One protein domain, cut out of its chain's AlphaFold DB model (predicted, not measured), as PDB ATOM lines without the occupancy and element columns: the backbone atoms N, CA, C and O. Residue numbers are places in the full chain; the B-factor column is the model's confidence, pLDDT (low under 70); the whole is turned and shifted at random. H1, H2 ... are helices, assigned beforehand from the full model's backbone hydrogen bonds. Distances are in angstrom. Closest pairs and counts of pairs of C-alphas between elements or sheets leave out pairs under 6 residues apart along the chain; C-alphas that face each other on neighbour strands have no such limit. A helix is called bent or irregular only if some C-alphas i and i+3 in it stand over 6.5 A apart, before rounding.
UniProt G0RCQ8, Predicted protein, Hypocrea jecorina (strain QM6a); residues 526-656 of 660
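This is residues 526 to 656 of the 660 residues of the protein "Predicted protein" of Hypocrea jecorina (strain QM6a) (UniProt G0RCQ8). The model is a long helical hairpin of H3 and H4, whose two helices run nearly parallel in line but touch only near their turn. The shorter H1 and H2 pack beside the first half of H3, and H5 crosses H3 near its start. Of the 131 printed residues, 111 lie in five named helices, in the order H1, H2, H3, H4, H5; there is no named strand and the class is all helix. The whole is loose, with a radius of gyration of the C-alphas of 20.4 A, and spans 68 by 34 by 22 A, the hairpin making the length.

H1, residues 527 to 540, touches H2, residues 547 to 557, with residues 535 to 538 alone; the closest C-alphas are those of Trp 538 and Leu 553, 6.5 A apart. This hairpin runs opposite ways at a steep tilt of 43 degrees. H2 touches H3, residues 566 to 604, at a shallow tilt of 15 degrees, opposite ways; the closest C-alphas, of Ala 548 and Leu 576, are 6.3 A apart, and this pair is also a hairpin. H1, H2 and H3 form an up and down bundle, each running against the one before it. H1 touches H3 with residues 527 to 531 alone, the C-alphas of Asp 527 and Thr 566 being closest at 4.6 A. H3 is the hub, touching four other helices. It forms a hairpin with H4, residues 608 to 635, at a shallow tilt of 8 degrees; the C-alphas of Val 602 and Arg 611 are closest, 5.5 A apart. H5, residues 638 to 656, is about perpendicular to H3, at 82 degrees; residues 643 to 651 of H5 touch it, closest at the C-alphas of Leu 570 and Ala 647, 4.6 A apart. H5 also touches H1, the C-alphas of Leu 537 and Trp 639 being closest at 7.1 A. H4 is apart from H1 and H2, and H2 is apart from H5; H4 and H5 meet only through their link. The packing is mostly crossed, but only just: 2 of 6 touching pairs are at a shallow tilt. In H2, H3 and H4 every O i to N i+4 pair is within hydrogen-bond range, against 9 of 10 in H1 and 12 of 15 in H5.

H1 begins at C-alpha 527, (109.587, 101.379, 89.122), and is 20.7 A long; H2 is 15.7 A. H3, 57.1 A, ends at C-alpha 604, (72.261, 145.901, 70.657). H4 is 39.9 A long. H5, 27.8 A, ends at C-alpha 656, (86.274, 101.589, 89.139); it is irregular, C-alphas 639 and 642 being 8.3 A apart, and has a kink of 28 degrees near residue 645.

The two C-alphas farthest apart, of Glu 562 and Ser 607, are 68.5 A apart. The printed part has no cut. The links H3 to H4 and H4 to H5 are tight, those from H1 to H2 and H2 to H3 short. Mean pLDDT of the printed part is 81.4; residues 543 to 544 and 628 to 638 are under 70.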
ATOM      1  N   VAL A 526     109.710  98.827  84.862       93.81
ATOM      2  CA  VAL A 526     109.040  99.013  86.162       93.81
ATOM      3  C   VAL A 526     109.795  99.991  87.061       93.81
ATOM      4  O   VAL A 526     111.015 100.135  86.947       93.81
ATOM      5  N   ASP A 527     109.066 100.662  87.952       93.69
ATOM      6  CA  ASP A 527     109.587 101.379  89.122       93.69
ATOM      7  C   ASP A 527     110.740 102.340  88.776       93.69
ATOM      8  O   ASP A 527     110.574 103.235  87.944       93.69
ATOM      9  N   SER A 528     111.939 102.149  89.340       92.00
ATOM     10  CA  SER A 528     113.096 103.019  89.066       92.00
ATOM     11  C   SER A 528     113.546 103.040  87.593       92.00
ATOM     12  O   SER A 528     114.081 104.046  87.131       92.00
ATOM     13  N   GLU A 529     113.298 101.979  86.816       92.44
ATOM     14  CA  GLU A 529     113.580 101.982  85.375       92.44
ATOM     15  C   GLU A 529     112.498 102.729  84.577       92.44
ATOM     16  O   GLU A 529     112.798 103.357  83.553       92.44
ATOM     17  N   ALA A 530     111.246 102.677  85.043       92.19
ATOM     18  CA  ALA A 530     110.135 103.452  84.498       92.19
ATOM     19  C   ALA A 530     110.287 104.951  84.827       92.19
ATOM     20  O   ALA A 530     110.015 105.792  83.969       92.19
ATOM     21  N   PHE A 531     110.815 105.283  86.012       94.38
ATOM     22  CA  PHE A 531     111.250 106.630  86.397       94.38
ATOM     23  C   PHE A 531     112.315 107.159  85.431       94.38
ATOM     24  O   PHE A 531     112.159 108.256  84.894       94.38
ATOM     25  N   ASP A 532     113.363 106.373  85.155       93.44
ATOM     26  CA  ASP A 532     114.439 106.767  84.236       93.44
ATOM     27  C   ASP A 532     113.931 106.987  82.801       93.44
ATOM     28  O   ASP A 532     114.353 107.929  82.131       93.44
ATOM     29  N   GLU A 533     113.011 106.144  82.316       92.69
ATOM     30  CA  GLU A 533     112.369 106.326  81.008       92.69
ATOM     31  C   GLU A 533     111.521 107.599  80.958       92.69
ATOM     32  O   GLU A 533     111.679 108.408  80.039       92.69
ATOM     33  N   LEU A 534     110.641 107.788  81.945       90.94
ATOM     34  CA  LEU A 534     109.766 108.949  82.007       90.94
ATOM     35  C   LEU A 534     110.597 110.232  82.092       90.94
ATOM     36  O   LEU A 534     110.374 111.144  81.302       90.94
ATOM     37  N   LEU A 535     111.610 110.279  82.963       92.25
ATOM     38  CA  LEU A 535     112.532 111.408  83.088       92.25
ATOM     39  C   LEU A 535     113.310 111.671  81.790       92.25
ATOM     40  O   LEU A 535     113.463 112.833  81.412       92.25
ATOM     41  N   ALA A 536     113.767 110.626  81.089       89.81
ATOM     42  CA  ALA A 536     114.463 110.758  79.812       89.81
ATOM     43  C   ALA A 536     113.563 111.386  78.736       89.81
ATOM     44  O   ALA A 536     113.970 112.368  78.107       89.81
ATOM     45  N   LEU A 537     112.324 110.902  78.578       85.88
ATOM     46  CA  LEU A 537     111.323 111.524  77.701       85.88
ATOM     47  C   LEU A 537     111.073 112.984  78.105       85.88
ATOM     48  O   LEU A 537     111.055 113.877  77.261       85.88
ATOM     49  N   TRP A 538     110.976 113.254  79.408       85.88
ATOM     50  CA  TRP A 538     110.743 114.585  79.977       85.88
ATOM     51  C   TRP A 538     111.921 115.559  79.840       85.88
ATOM     52  O   TRP A 538     111.762 116.750  80.108       85.88
ATOM     53  N   THR A 539     113.081 115.121  79.343       74.88
ATOM     54  CA  THR A 539     114.120 116.056  78.874       74.88
ATOM     55  C   THR A 539     113.765 116.732  77.544       74.88
ATOM     56  O   THR A 539     114.342 117.771  77.227       74.88
ATOM     57  N   ALA A 540     112.795 116.197  76.793       78.69
ATOM     58  CA  ALA A 540     112.461 116.621  75.435       78.69
ATOM     59  C   ALA A 540     111.246 117.570  75.317       78.69
ATOM     60  O   ALA A 540     110.739 117.732  74.208       78.69
ATOM     61  N   ILE A 541     110.777 118.208  76.407       80.38
ATOM     62  CA  ILE A 541     109.602 119.115  76.385       80.38
ATOM     63  C   ILE A 541     109.736 120.180  75.268       80.38
ATOM     64  O   ILE A 541     110.601 121.058  75.370       80.38
ATOM     65  N   PRO A 542     108.850 120.194  74.250       75.06
ATOM     66  CA  PRO A 542     108.802 121.251  73.243       75.06
ATOM     67  C   PRO A 542     108.566 122.639  73.852       75.06
ATOM     68  O   PRO A 542     107.817 122.794  74.818       75.06
ATOM     69  N   GLN A 543     109.158 123.681  73.264       68.94
ATOM     70  CA  GLN A 543     108.860 125.058  73.671       68.94
ATOM     71  C   GLN A 543     107.373 125.377  73.456       68.94
ATOM     72  O   GLN A 543     106.794 125.005  72.440       68.94
ATOM     73  N   GLY A 544     106.762 126.070  74.419       69.88
ATOM     74  CA  GLY A 544     105.331 126.399  74.402       69.88
ATOM     75  C   GLY A 544     104.429 125.385  75.113       69.88
ATOM     76  O   GLY A 544     103.242 125.660  75.275       69.88
ATOM     77  N   CYS A 545     104.956 124.255  75.596       79.06
ATOM     78  CA  CYS A 545     104.169 123.323  76.406       79.06
ATOM     79  C   CYS A 545     103.535 123.999  77.632       79.06
ATOM     80  O   CYS A 545     104.110 124.903  78.241       79.06
ATOM     81  N   HIS A 546     102.353 123.512  78.019       83.31
ATOM     82  CA  HIS A 546     101.626 124.003  79.188       83.31
ATOM     83  C   HIS A 546     102.509 123.986  80.448       83.31
ATOM     84  O   HIS A 546     103.177 122.988  80.721       83.31
ATOM     85  N   PHE A 547     102.494 125.067  81.240       82.94
ATOM     86  CA  PHE A 547     103.453 125.295  82.337       82.94
ATOM     87  C   PHE A 547     103.513 124.154  83.371       82.94
ATOM     88  O   PHE A 547     104.570 123.884  83.943       82.94
ATOM     89  N   ALA A 548     102.399 123.437  83.559       85.12
ATOM     90  CA  ALA A 548     102.321 122.241  84.397       85.12
ATOM     91  C   ALA A 548     103.347 121.153  84.009       85.12
ATOM     92  O   ALA A 548     103.849 120.473  84.899       85.12
ATOM     93  N   TRP A 549     103.717 121.014  82.729       88.25
ATOM     94  CA  TRP A 549     104.730 120.046  82.285       88.25
ATOM     95  C   TRP A 549     106.149 120.431  82.715       88.25
ATOM     96  O   TRP A 549     106.929 119.550  83.071       88.25
ATOM     97  N   TYR A 550     106.482 121.727  82.744       86.38
ATOM     98  CA  TYR A 550     107.765 122.194  83.283       86.38
ATOM     99  C   TYR A 550     107.815 122.028  84.807       86.38
ATOM    100  O   TYR A 550     108.806 121.526  85.329       86.38
ATOM    101  N   ARG A 551     106.722 122.347  85.519       86.81
ATOM    102  CA  ARG A 551     106.641 122.113  86.972       86.81
ATOM    103  C   ARG A 551     106.661 120.620  87.325       86.81
ATOM    104  O   ARG A 551     107.238 120.248  88.340       86.81
ATOM    105  N   GLY A 552     106.090 119.765  86.477       89.31
ATOM    106  CA  GLY A 552     106.202 118.311  86.595       89.31
ATOM    107  C   GLY A 552     107.650 117.827  86.487       89.31
ATOM    108  O   GLY A 552     108.101 117.063  87.335       89.31
ATOM    109  N   LEU A 553     108.418 118.350  85.524       91.06
ATOM    110  CA  LEU A 553     109.848 118.046  85.391       91.06
ATOM    111  C   LEU A 553     110.672 118.492  86.611       91.06
ATOM    112  O   LEU A 553     111.609 117.795  86.995       91.06
ATOM    113  N   GLU A 554     110.349 119.638  87.217       88.88
ATOM    114  CA  GLU A 554     110.991 120.093  88.460       88.88
ATOM    115  C   GLU A 554     110.708 119.138  89.629       88.88
ATOM    116  O   GLU A 554     111.638 118.743  90.329       88.88
ATOM    117  N   LEU A 555     109.447 118.728  89.813       89.12
ATOM    118  CA  LEU A 555     109.041 117.808  90.882       89.12
ATOM    119  C   LEU A 555     109.620 116.397  90.696       89.12
ATOM    120  O   LEU A 555     110.089 115.802  91.666       89.12
ATOM    121  N   LEU A 556     109.661 115.882  89.462       90.31
ATOM    122  CA  LEU A 556     110.269 114.581  89.171       90.31
ATOM    123  C   LEU A 556     111.782 114.598  89.443       90.31
ATOM    124  O   LEU A 556     112.302 113.674  90.055       90.31
ATOM    125  N   LYS A 557     112.483 115.679  89.069       88.81
ATOM    126  CA  LYS A 557     113.917 115.867  89.377       88.81
ATOM    127  C   LYS A 557     114.215 116.072  90.863       88.81
ATOM    128  O   LYS A 557     115.340 115.816  91.279       88.81
ATOM    129  N   GLY A 558     113.251 116.574  91.633       86.25
ATOM    130  CA  GLY A 558     113.350 116.717  93.086       86.25
ATOM    131  C   GLY A 558     112.968 115.456  93.869       86.25
ATOM    132  O   GLY A 558     113.132 115.442  95.085       86.25
ATOM    133  N   SER A 559     112.455 114.419  93.199       88.44
ATOM    134  CA  SER A 559     112.030 113.166  93.829       88.44
ATOM    135  C   SER A 559     113.142 112.116  93.805       88.44
ATOM    136  O   SER A 559     113.988 112.104  92.910       88.44
ATOM    137  N   THR A 560     113.144 111.215  94.787       90.81
ATOM    138  CA  THR A 560     114.087 110.093  94.826       90.81
ATOM    139  C   THR A 560     113.754 109.077  93.735       90.81
ATOM    140  O   THR A 560     112.608 108.672  93.580       90.81
ATOM    141  N   ARG A 561     114.772 108.629  92.989       91.12
ATOM    142  CA  ARG A 561     114.657 107.513  92.029       91.12
ATOM    143  C   ARG A 561     114.359 106.180  92.731       91.12
ATOM    144  O   ARG A 561     113.750 105.281  92.161       91.12
ATOM    145  N   GLU A 562     114.837 106.051  93.963       91.94
ATOM    146  CA  GLU A 562     114.611 104.907  94.840       91.94
ATOM    147  C   GLU A 562     113.273 105.062  95.574       91.94
ATOM    148  O   GLU A 562     112.941 106.147  96.058       91.94
ATOM    149  N   GLY A 563     112.511 103.968  95.649       85.75
ATOM    150  CA  GLY A 563     111.234 103.901  96.365       85.75
ATOM    151  C   GLY A 563     109.998 104.394  95.604       85.75
ATOM    152  O   GLY A 563     108.916 104.294  96.171       85.75
ATOM    153  N   VAL A 564     110.133 104.882  94.365       90.81
ATOM    154  CA  VAL A 564     109.011 105.299  93.497       90.81
ATOM    155  C   VAL A 564     108.562 104.141  92.600       90.81
ATOM    156  O   VAL A 564     109.378 103.570  91.873       90.81
ATOM    157  N   THR A 565     107.267 103.822  92.636       93.38
ATOM    158  CA  THR A 565     106.638 102.764  91.823       93.38
ATOM    159  C   THR A 565     106.198 103.270  90.446       93.38
ATOM    160  O   THR A 565     106.057 104.479  90.230       93.38
ATOM    161  N   THR A 566     105.925 102.368  89.495       91.94
ATOM    162  CA  THR A 566     105.286 102.764  88.221       91.94
ATOM    163  C   THR A 566     103.934 103.451  88.471       91.94
ATOM    164  O   THR A 566     103.581 104.425  87.806       91.94
ATOM    165  N   GLU A 567     103.182 102.962  89.449       91.62
ATOM    166  CA  GLU A 567     101.854 103.405  89.853       91.62
ATOM    167  C   GLU A 567     101.868 104.852  90.375       91.62
ATOM    168  O   GLU A 567     101.022 105.657  89.968       91.62
ATOM    169  N   ASP A 568     102.869 105.223  91.183       90.88
ATOM    170  CA  ASP A 568     103.089 106.603  91.636       90.88
ATOM    171  C   ASP A 568     103.316 107.553  90.441       90.88
ATOM    172  O   ASP A 568     102.753 108.652  90.383       90.88
ATOM    173  N   LEU A 569     104.103 107.120  89.445       91.69
ATOM    174  CA  LEU A 569     104.381 107.898  88.231       91.69
ATOM    175  C   LEU A 569     103.133 108.077  87.361       91.69
ATOM    176  O   LEU A 569     102.913 109.160  86.811       91.69
ATOM    177  N   LEU A 570     102.292 107.046  87.247       91.12
ATOM    178  CA  LEU A 570     101.029 107.109  86.508       91.12
ATOM    179  C   LEU A 570     100.003 108.002  87.218       91.12
ATOM    180  O   LEU A 570      99.324 108.796  86.560       91.12
ATOM    181  N   LEU A 571      99.943 107.955  88.552       88.75
ATOM    182  CA  LEU A 571      99.141 108.872  89.358       88.75
ATOM    183  C   LEU A 571      99.603 110.329  89.182       88.75
ATOM    184  O   LEU A 571      98.780 111.208  88.917       88.75
ATOM    185  N   PHE A 572     100.910 110.583  89.264       90.69
ATOM    186  CA  PHE A 572     101.523 111.899  89.057       90.69
ATOM    187  C   PHE A 572     101.248 112.454  87.648       90.69
ATOM    188  O   PHE A 572     100.768 113.582  87.496       90.69
ATOM    189  N   MET A 573     101.452 111.636  86.612       91.06
ATOM    190  CA  MET A 573     101.118 111.969  85.225       91.06
ATOM    191  C   MET A 573      99.633 112.308  85.050       91.06
ATOM    192  O   MET A 573      99.298 113.295  84.387       91.06
ATOM    193  N   ASN A 574      98.734 111.544  85.678       86.81
ATOM    194  CA  ASN A 574      97.301 111.819  85.634       86.81
ATOM    195  C   ASN A 574      96.945 113.148  86.328       86.81
ATOM    196  O   ASN A 574      96.203 113.950  85.765       86.81
ATOM    197  N   GLN A 575      97.533 113.458  87.490       87.44
ATOM    198  CA  GLN A 575      97.326 114.744  88.178       87.44
ATOM    199  C   GLN A 575      97.763 115.956  87.334       87.44
ATOM    200  O   GLN A 575      97.108 117.006  87.361       87.44
ATOM    201  N   LEU A 576      98.836 115.826  86.548       88.31
ATOM    202  CA  LEU A 576      99.253 116.871  85.609       88.31
ATOM    203  C   LEU A 576      98.285 117.003  84.428       88.31
ATOM    204  O   LEU A 576      97.934 118.129  84.072       88.31
ATOM    205  N   MET A 577      97.780 115.896  83.873       87.44
ATOM    206  CA  MET A 577      96.720 115.934  82.855       87.44
ATOM    207  C   MET A 577      95.429 116.579  83.387       87.44
ATOM    208  O   MET A 577      94.851 117.428  82.711       87.44
ATOM    209  N   GLU A 578      95.011 116.256  84.616       85.62
ATOM    210  CA  GLU A 578      93.886 116.901  85.311       85.62
ATOM    211  C   GLU A 578      94.081 118.416  85.462       85.62
ATOM    212  O   GLU A 578      93.124 119.189  85.366       85.62
ATOM    213  N   ARG A 579      95.315 118.873  85.701       86.25
ATOM    214  CA  ARG A 579      95.632 120.306  85.765       86.25
ATOM    215  C   ARG A 579      95.569 120.963  84.387       86.25
ATOM    216  O   ARG A 579      94.830 121.927  84.225       86.25
ATOM    217  N   VAL A 580      96.254 120.404  83.385       86.12
ATOM    218  CA  VAL A 580      96.221 120.896  81.992       86.12
ATOM    219  C   VAL A 580      94.779 120.994  81.481       86.12
ATOM    220  O   VAL A 580      94.413 121.991  80.857       86.12
ATOM    221  N   ARG A 581      93.930 119.999  81.778       85.44
ATOM    222  CA  ARG A 581      92.525 119.984  81.347       85.44
ATOM    223  C   ARG A 581      91.675 121.036  82.058       85.44
ATOM    224  O   ARG A 581      90.868 121.682  81.392       85.44
ATOM    225  N   ARG A 582      91.856 121.237  83.371       83.75
ATOM    226  CA  ARG A 582      91.169 122.301  84.129       83.75
ATOM    227  C   ARG A 582      91.565 123.687  83.637       83.75
ATOM    228  O   ARG A 582      90.682 124.475  83.317       83.75
ATOM    229  N   ASP A 583      92.862 123.945  83.498       81.25
ATOM    230  CA  ASP A 583      93.385 125.244  83.068       81.25
ATOM    231  C   ASP A 583      92.919 125.559  81.624       81.25
ATOM    232  O   ASP A 583      92.422 126.652  81.343       81.25
ATOM    233  N   THR A 584      92.932 124.563  80.725       79.75
ATOM    234  CA  THR A 584      92.377 124.682  79.358       79.75
ATOM    235  C   THR A 584      90.858 124.903  79.353       79.75
ATOM    236  O   THR A 584      90.355 125.723  78.582       79.75
ATOM    237  N   GLY A 585      90.113 124.192  80.204       82.44
ATOM    238  CA  GLY A 585      88.656 124.314  80.319       82.44
ATOM    239  C   GLY A 585      88.213 125.671  80.870       82.44
ATOM    240  O   GLY A 585      87.270 126.263  80.352       82.44
ATOM    241  N   PHE A 586      88.938 126.204  81.854       78.56
ATOM    242  CA  PHE A 586      88.734 127.541  82.412       78.56
ATOM    243  C   PHE A 586      88.976 128.641  81.367       78.56
ATOM    244  O   PHE A 586      88.156 129.548  81.217       78.56
ATOM    245  N   ILE A 587      90.044 128.521  80.569       72.50
ATOM    246  CA  ILE A 587      90.296 129.417  79.428       72.50
ATOM    247  C   ILE A 587      89.146 129.334  78.410       72.50
ATOM    248  O   ILE A 587      88.673 130.366  77.935       72.50
ATOM    249  N   ALA A 588      88.659 128.130  78.090       77.38
ATOM    250  CA  ALA A 588      87.543 127.948  77.161       77.38
ATOM    251  C   ALA A 588      86.220 128.548  77.681       77.38
ATOM    252  O   ALA A 588      85.498 129.182  76.907       77.38
ATOM    253  N   ASP A 589      85.917 128.405  78.974       80.69
ATOM    254  CA  ASP A 589      84.746 128.999  79.636       80.69
ATOM    255  C   ASP A 589      84.796 130.537  79.628       80.69
ATOM    256  O   ASP A 589      83.860 131.181  79.146       80.69
ATOM    257  N   ILE A 590      85.917 131.137  80.053       72.25
ATOM    258  CA  ILE A 590      86.116 132.595  80.015       72.25
ATOM    259  C   ILE A 590      85.963 133.135  78.589       72.25
ATOM    260  O   ILE A 590      85.255 134.121  78.374       72.25
ATOM    261  N   MET A 591      86.585 132.485  77.601       73.12
ATOM    262  CA  MET A 591      86.493 132.907  76.199       73.12
ATOM    263  C   MET A 591      85.074 132.750  75.637       73.12
ATOM    264  O   MET A 591      84.646 133.579  74.834       73.12
ATOM    265  N   SER A 592      84.316 131.746  76.088       80.19
ATOM    266  CA  SER A 592      82.910 131.554  75.701       80.19
ATOM    267  C   SER A 592      82.017 132.651  76.289       80.19
ATOM    268  O   SER A 592      81.290 133.310  75.547       80.19
ATOM    269  N   LYS A 593      82.151 132.944  77.589       79.81
ATOM    270  CA  LYS A 593      81.435 134.039  78.271       79.81
ATOM    271  C   LYS A 593      81.772 135.411  77.678       79.81
ATOM    272  O   LYS A 593      80.879 136.238  77.481       79.81
ATOM    273  N   ALA A 594      83.037 135.644  77.324       71.69
ATOM    274  CA  ALA A 594      83.461 136.849  76.614       71.69
ATOM    275  C   ALA A 594      82.824 136.944  75.214       71.69
ATOM    276  O   ALA A 594      82.337 138.009  74.832       71.69
ATOM    277  N   LEU A 595      82.768 135.834  74.467       77.50
ATOM    278  CA  LEU A 595      82.126 135.779  73.153       77.50
ATOM    279  C   LEU A 595      80.611 136.030  73.239       77.50
ATOM    280  O   LEU A 595      80.086 136.786  72.426       77.50
ATOM    281  N   GLU A 596      79.914 135.477  74.233       82.69
ATOM    282  CA  GLU A 596      78.496 135.771  74.486       82.69
ATOM    283  C   GLU A 596      78.249 137.239  74.852       82.69
ATOM    284  O   GLU A 596      77.296 137.847  74.363       82.69
ATOM    285  N   GLY A 597      79.083 137.818  75.723       77.19
ATOM    286  CA  GLY A 597      78.993 139.232  76.094       77.19
ATOM    287  C   GLY A 597      79.169 140.134  74.871       77.19
ATOM    288  O   GLY A 597      78.363 141.035  74.631       77.19
ATOM    289  N   LEU A 598      80.151 139.811  74.026       73.06
ATOM    290  CA  LEU A 598      80.367 140.474  72.743       73.06
ATOM    291  C   LEU A 598      79.186 140.280  71.781       73.06
ATOM    292  O   LEU A 598      78.767 141.252  71.162       73.06
ATOM    293  N   GLN A 599      78.602 139.082  71.674       77.06
ATOM    294  CA  GLN A 599      77.406 138.835  70.854       77.06
ATOM    295  C   GLN A 599      76.192 139.642  71.340       77.06
ATOM    296  O   GLN A 599      75.456 140.192  70.515       77.06
ATOM    297  N   ARG A 600      76.008 139.783  72.659       82.12
ATOM    298  CA  ARG A 600      74.962 140.623  73.267       82.12
ATOM    299  C   ARG A 600      75.173 142.105  72.935       82.12
ATOM    300  O   ARG A 600      74.259 142.740  72.411       82.12
ATOM    301  N   MET A 601      76.389 142.631  73.120       72.50
ATOM    302  CA  MET A 601      76.761 144.004  72.726       72.50
ATOM    303  C   MET A 601      76.543 144.261  71.225       72.50
ATOM    304  O   MET A 601      75.968 145.272  70.830       72.50
ATOM    305  N   VAL A 602      76.981 143.327  70.379       76.81
ATOM    306  CA  VAL A 602      76.815 143.351  68.916       76.81
ATOM    307  C   VAL A 602      75.334 143.336  68.522       76.81
ATOM    308  O   VAL A 602      74.943 144.033  67.589       76.81
ATOM    309  N   SER A 603      74.486 142.598  69.236       75.88
ATOM    310  CA  SER A 603      73.045 142.531  68.951       75.88
ATOM    311  C   SER A 603      72.302 143.827  69.299       75.88
ATOM    312  O   SER A 603      71.331 144.160  68.617       75.88
ATOM    313  N   ALA A 604      72.784 144.581  70.294       75.94
ATOM    314  CA  ALA A 604      72.261 145.901  70.657       75.94
ATOM    315  C   ALA A 604      72.699 147.030  69.695       75.94
ATOM    316  O   ALA A 604      72.032 148.057  69.605       75.94
ATOM    317  N   GLU A 605      73.790 146.849  68.942       79.88
ATOM    318  CA  GLU A 605      74.276 147.818  67.948       79.88
ATOM    319  C   GLU A 605      73.293 147.935  66.769       79.88
ATOM    320  O   GLU A 605      73.191 147.020  65.946       79.88
ATOM    321  N   THR A 606      72.577 149.057  66.648       70.12
ATOM    322  CA  THR A 606      71.540 149.259  65.615       70.12
ATOM    323  C   THR A 606      72.095 149.308  64.187       70.12
ATOM    324  O   THR A 606      71.401 148.936  63.242       70.12
ATOM    325  N   SER A 607      73.357 149.713  64.004       87.31
ATOM    326  CA  SER A 607      74.000 149.764  62.687       87.31
ATOM    327  C   SER A 607      74.539 148.396  62.256       87.31
ATOM    328  O   SER A 607      75.591 147.945  62.718       87.31
ATOM    329  N   ALA A 608      73.854 147.758  61.302       78.50
ATOM    330  CA  ALA A 608      74.230 146.453  60.753       78.50
ATOM    331  C   ALA A 608      75.665 146.404  60.179       78.50
ATOM    332  O   ALA A 608      76.342 145.384  60.302       78.50
ATOM    333  N   HIS A 609      76.171 147.507  59.614       81.62
ATOM    334  CA  HIS A 609      77.549 147.574  59.107       81.62
ATOM    335  C   HIS A 609      78.583 147.588  60.249       81.62
ATOM    336  O   HIS A 609      79.608 146.903  60.165       81.62
ATOM    337  N   ILE A 610      78.331 148.339  61.328       74.19
ATOM    338  CA  ILE A 610      79.223 148.369  62.501       74.19
ATOM    339  C   ILE A 610      79.209 146.998  63.191       74.19
ATOM    340  O   ILE A 610      80.269 146.470  63.534       74.19
ATOM    341  N   ARG A 611      78.019 146.395  63.301       76.62
ATOM    342  CA  ARG A 611      77.779 145.039  63.803       76.62
ATOM    343  C   ARG A 611      78.632 143.996  63.067       76.62
ATOM    344  O   ARG A 611      79.456 143.333  63.694       76.62
ATOM    345  N   ASP A 612      78.500 143.900  61.744       78.56
ATOM    346  CA  ASP A 612      79.251 142.952  60.904       78.56
ATOM    347  C   ASP A 612      80.776 143.165  60.975       78.56
ATOM    348  O   ASP A 612      81.534 142.205  61.135       78.56
ATOM    349  N   ARG A 613      81.245 144.422  60.953       81.56
ATOM    350  CA  ARG A 613      82.680 144.736  61.073       81.56
ATOM    351  C   ARG A 613      83.259 144.274  62.413       81.56
ATOM    352  O   ARG A 613      84.325 143.656  62.421       81.56
ATOM    353  N   LYS A 614      82.559 144.530  63.526       76.00
ATOM    354  CA  LYS A 614      82.963 144.070  64.867       76.00
ATOM    355  C   LYS A 614      83.001 142.540  64.933       76.00
ATOM    356  O   LYS A 614      84.018 141.982  65.343       76.00
ATOM    357  N   VAL A 615      81.958 141.857  64.451       76.94
ATOM    358  CA  VAL A 615      81.902 140.382  64.397       76.94
ATOM    359  C   VAL A 615      83.071 139.807  63.599       76.94
ATOM    360  O   VAL A 615      83.743 138.898  64.083       76.94
ATOM    361  N   LYS A 616      83.380 140.351  62.417       81.69
ATOM    362  CA  LYS A 616      84.505 139.883  61.588       81.69
ATOM    363  C   LYS A 616      85.863 140.047  62.277       81.69
ATOM    364  O   LYS A 616      86.694 139.148  62.173       81.69
ATOM    365  N   GLN A 617      86.082 141.136  63.019       78.00
ATOM    366  CA  GLN A 617      87.308 141.329  63.806       78.00
ATOM    367  C   GLN A 617      87.413 140.321  64.962       78.00
ATOM    368  O   GLN A 617      88.439 139.657  65.099       78.00
ATOM    369  N   ILE A 618      86.337 140.142  65.736       72.44
ATOM    370  CA  ILE A 618      86.275 139.185  66.856       72.44
ATOM    371  C   ILE A 618      86.488 137.749  66.357       72.44
ATOM    372  O   ILE A 618      87.307 137.018  66.904       72.44
ATOM    373  N   MET A 619      85.827 137.357  65.264       77.88
ATOM    374  CA  MET A 619      85.975 136.027  64.662       77.88
ATOM    375  C   MET A 619      87.361 135.790  64.041       77.88
ATOM    376  O   MET A 619      87.774 134.638  63.906       77.88
ATOM    377  N   CYS A 620      88.097 136.845  63.678       79.44
ATOM    378  CA  CYS A 620      89.489 136.737  63.241       79.44
ATOM    379  C   CYS A 620      90.424 136.463  64.432       79.44
ATOM    380  O   CYS A 620      91.180 135.493  64.409       79.44
ATOM    381  N   LEU A 621      90.289 137.240  65.516       72.56
ATOM    382  CA  LEU A 621      91.018 137.015  66.770       72.56
ATOM    383  C   LEU A 621      90.712 135.631  67.365       72.56
ATOM    384  O   LEU A 621      91.626 134.920  67.768       72.56
ATOM    385  N   TRP A 622      89.449 135.198  67.334       74.81
ATOM    386  CA  TRP A 622      89.049 133.851  67.746       74.81
ATOM    387  C   TRP A 622      89.724 132.756  66.913       74.81
ATOM    388  O   TRP A 622      90.223 131.783  67.472       74.81
ATOM    389  N   LYS A 623      89.805 132.918  65.584       80.31
ATOM    390  CA  LYS A 623      90.553 131.988  64.721       80.31
ATOM    391  C   LYS A 623      92.040 131.955  65.074       80.31
ATOM    392  O   LYS A 623      92.603 130.868  65.081       80.31
ATOM    393  N   MET A 624      92.657 133.091  65.400       77.38
ATOM    394  CA  MET A 624      94.055 133.149  65.850       77.38
ATOM    395  C   MET A 624      94.258 132.429  67.191       77.38
ATOM    396  O   MET A 624      95.132 131.573  67.283       77.38
ATOM    397  N   VAL A 625      93.433 132.715  68.204       70.31
ATOM    398  CA  VAL A 625      93.527 132.086  69.536       70.31
ATOM    399  C   VAL A 625      93.249 130.585  69.455       70.31
ATOM    400  O   VAL A 625      94.047 129.793  69.948       70.31
ATOM    401  N   LYS A 626      92.178 130.167  68.767       71.94
ATOM    402  CA  LYS A 626      91.859 128.745  68.582       71.94
ATOM    403  C   LYS A 626      92.932 128.015  67.769       71.94
ATOM    404  O   LYS A 626      93.218 126.858  68.067       71.94
ATOM    405  N   LYS A 627      93.538 128.673  66.771       78.06
ATOM    406  CA  LYS A 627      94.680 128.125  66.032       78.06
ATOM    407  C   LYS A 627      95.880 127.928  66.966       78.06
ATOM    408  O   LYS A 627      96.373 126.812  67.039       78.06
ATOM    409  N   ALA A 628      96.272 128.949  67.729       68.88
ATOM    410  CA  ALA A 628      97.393 128.862  68.664       68.88
ATOM    411  C   ALA A 628      97.175 127.777  69.736       68.88
ATOM    412  O   ALA A 628      98.049 126.944  69.939       68.88
ATOM    413  N   MET A 629      95.994 127.711  70.362       65.00
ATOM    414  CA  MET A 629      95.652 126.625  71.298       65.00
ATOM    415  C   MET A 629      95.709 125.240  70.629       65.00
ATOM    416  O   MET A 629      96.141 124.274  71.252       65.00
ATOM    417  N   GLY A 630      95.302 125.144  69.359       68.69
ATOM    418  CA  GLY A 630      95.401 123.922  68.563       68.69
ATOM    419  C   GLY A 630      96.842 123.515  68.250       68.69
ATOM    420  O   GLY A 630      97.170 122.346  68.390       68.69
ATOM    421  N   GLU A 631      97.711 124.454  67.875       67.19
ATOM    422  CA  GLU A 631      99.134 124.199  67.597       67.19
ATOM    423  C   GLU A 631      99.883 123.785  68.875       67.19
ATOM    424  O   GLU A 631     100.543 122.744  68.895       67.19
ATOM    425  N   LEU A 632      99.680 124.520  69.977       60.84
ATOM    426  CA  LEU A 632     100.239 124.195  71.296       60.84
ATOM    427  C   LEU A 632      99.798 122.805  71.790       60.84
ATOM    428  O   LEU A 632     100.605 122.085  72.376       60.84
ATOM    429  N   GLY A 633      98.547 122.406  71.529       59.53
ATOM    430  CA  GLY A 633      98.020 121.088  71.897       59.53
ATOM    431  C   GLY A 633      98.365 119.947  70.928       59.53
ATOM    432  O   GLY A 633      98.442 118.800  71.355       59.53
ATOM    433  N   ALA A 634      98.571 120.217  69.635       53.53
ATOM    434  CA  ALA A 634      98.775 119.176  68.617       53.53
ATOM    435  C   ALA A 634     100.250 118.815  68.376       53.53
ATOM    436  O   ALA A 634     100.541 117.696  67.947       53.53
ATOM    437  N   GLU A 635     101.184 119.735  68.634       54.19
ATOM    438  CA  GLU A 635     102.626 119.466  68.538       54.19
ATOM    439  C   GLU A 635     103.276 119.276  69.912       54.19
ATOM    440  O   GLU A 635     104.107 118.380  70.069       54.19
ATOM    441  N   GLY A 636     102.837 120.032  70.926       58.56
ATOM    442  CA  GLY A 636     103.393 119.987  72.282       58.56
ATOM    443  C   GLY A 636     103.208 118.661  73.028       58.56
ATOM    444  O   GLY A 636     103.890 118.432  74.020       58.56
ATOM    445  N   ASP A 637     102.334 117.768  72.555       60.38
ATOM    446  CA  ASP A 637     101.888 116.592  73.314       60.38
ATOM    447  C   ASP A 637     102.355 115.228  72.769       60.38
ATOM    448  O   ASP A 637     102.290 114.235  73.498       60.38
ATOM    449  N   LYS A 638     102.861 115.165  71.525       69.06
ATOM    450  CA  LYS A 638     103.159 113.901  70.808       69.06
ATOM    451  C   LYS A 638     104.203 113.004  71.485       69.06
ATOM    452  O   LYS A 638     104.133 111.788  71.358       69.06
ATOM    453  N   TRP A 639     105.149 113.594  72.207       71.56
ATOM    454  CA  TRP A 639     106.278 112.913  72.855       71.56
ATOM    455  C   TRP A 639     105.909 112.177  74.161       71.56
ATOM    456  O   TRP A 639     106.747 111.476  74.718       71.56
ATOM    457  N   LEU A 640     104.663 112.312  74.639       80.81
ATOM    458  CA  LEU A 640     104.138 111.642  75.840       80.81
ATOM    459  C   LEU A 640     102.880 110.794  75.577       80.81
ATOM    460  O   LEU A 640     102.224 110.385  76.531       80.81
ATOM    461  N   VAL A 641     102.499 110.549  74.318       85.56
ATOM    462  CA  VAL A 641     101.201 109.929  73.968       85.56
ATOM    463  C   VAL A 641     100.967 108.603  74.695       85.56
ATOM    464  O   VAL A 641      99.912 108.431  75.306       85.56
ATOM    465  N   ASP A 642     101.949 107.702  74.700       85.38
ATOM    466  CA  ASP A 642     101.789 106.378  75.308       85.38
ATOM    467  C   ASP A 642     101.765 106.435  76.841       85.38
ATOM    468  O   ASP A 642     100.918 105.799  77.465       85.38
ATOM    469  N   TRP A 643     102.593 107.286  77.458       86.38
ATOM    470  CA  TRP A 643     102.556 107.548  78.904       86.38
ATOM    471  C   TRP A 643     101.243 108.204  79.356       86.38
ATOM    472  O   TRP A 643     100.706 107.855  80.404       86.38
ATOM    473  N   LYS A 644     100.681 109.120  78.558       85.69
ATOM    474  CA  LYS A 644      99.372 109.744  78.820       85.69
ATOM    475  C   LYS A 644      98.230 108.741  78.684       85.69
ATOM    476  O   LYS A 644      97.332 108.727  79.520       85.69
ATOM    477  N   LYS A 645      98.284 107.872  77.671       88.88
ATOM    478  CA  LYS A 645      97.330 106.771  77.480       88.88
ATOM    479  C   LYS A 645      97.372 105.789  78.656       88.88
ATOM    480  O   LYS A 645      96.323 105.455  79.197       88.88
ATOM    481  N   LEU A 646      98.568 105.395  79.088       81.31
ATOM    482  CA  LEU A 646      98.785 104.495  80.222       81.31
ATOM    483  C   LEU A 646      98.304 105.117  81.548       81.31
ATOM    484  O   LEU A 646      97.585 104.473  82.309       81.31
ATOM    485  N   ALA A 647      98.611 106.395  81.794       84.06
ATOM    486  CA  ALA A 647      98.149 107.121  82.980       84.06
ATOM    487  C   ALA A 647      96.624 107.345  82.989       84.06
ATOM    488  O   ALA A 647      96.006 107.333  84.053       84.06
ATOM    489  N   ALA A 648      95.997 107.499  81.817       85.31
ATOM    490  CA  ALA A 648      94.541 107.547  81.693       85.31
ATOM    491  C   ALA A 648      93.894 106.189  82.021       85.31
ATOM    492  O   ALA A 648      92.921 106.163  82.770       85.31
ATOM    493  N   GLN A 649      94.470 105.076  81.546       86.56
ATOM    494  CA  GLN A 649      94.021 103.715  81.875       86.56
ATOM    495  C   GLN A 649      94.158 103.412  83.375       86.56
ATOM    496  O   GLN A 649      93.214 102.928  83.998       86.56
ATOM    497  N   TYR A 650      95.291 103.768  83.990       83.12
ATOM    498  CA  TYR A 650      95.471 103.683  85.444       83.12
ATOM    499  C   TYR A 650      94.423 104.524  86.192       83.12
ATOM    500  O   TYR A 650      93.789 104.062  87.141       83.12
ATOM    501  N   GLY A 651      94.166 105.741  85.702       80.69
ATOM    502  CA  GLY A 651      93.116 106.629  86.193       80.69
ATOM    503  C   GLY A 651      91.680 106.148  85.937       80.69
ATOM    504  O   GLY A 651      90.759 106.728  86.509       80.69
ATOM    505  N   GLU A 652      91.451 105.134  85.099       87.12
ATOM    506  CA  GLU A 652      90.154 104.462  84.921       87.12
ATOM    507  C   GLU A 652      89.978 103.346  85.949       87.12
ATOM    508  O   GLU A 652      89.006 103.388  86.701       87.12
ATOM    509  N   VAL A 653      90.974 102.468  86.108       85.19
ATOM    510  CA  VAL A 653      90.978 101.426  87.153       85.19
ATOM    511  C   VAL A 653      90.806 102.045  88.550       85.19
ATOM    512  O   VAL A 653      89.920 101.645  89.300       85.19
ATOM    513  N   GLN A 654      91.537 103.127  88.851       83.19
ATOM    514  CA  GLN A 654      91.427 103.919  90.092       83.19
ATOM    515  C   GLN A 654      90.095 104.681  90.282       83.19
ATOM    516  O   GLN A 654      89.924 105.372  91.298       83.19
ATOM    517  N   ARG A 655      89.173 104.619  89.311       84.50
ATOM    518  CA  ARG A 655      87.787 105.123  89.382       84.50
ATOM    519  C   ARG A 655      86.743 104.004  89.358       84.50
ATOM    520  O   ARG A 655      85.571 104.293  89.589       84.50
ATOM    521  N   GLU A 656      87.133 102.773  89.056       85.69
ATOM    522  CA  GLU A 656      86.274 101.589  89.139       85.69
ATOM    523  C   GLU A 656      86.401 100.962  90.529       85.69
ATOM    524  O   GLU A 656      85.393 100.858  91.219       85.69
TER     525      GLU A 656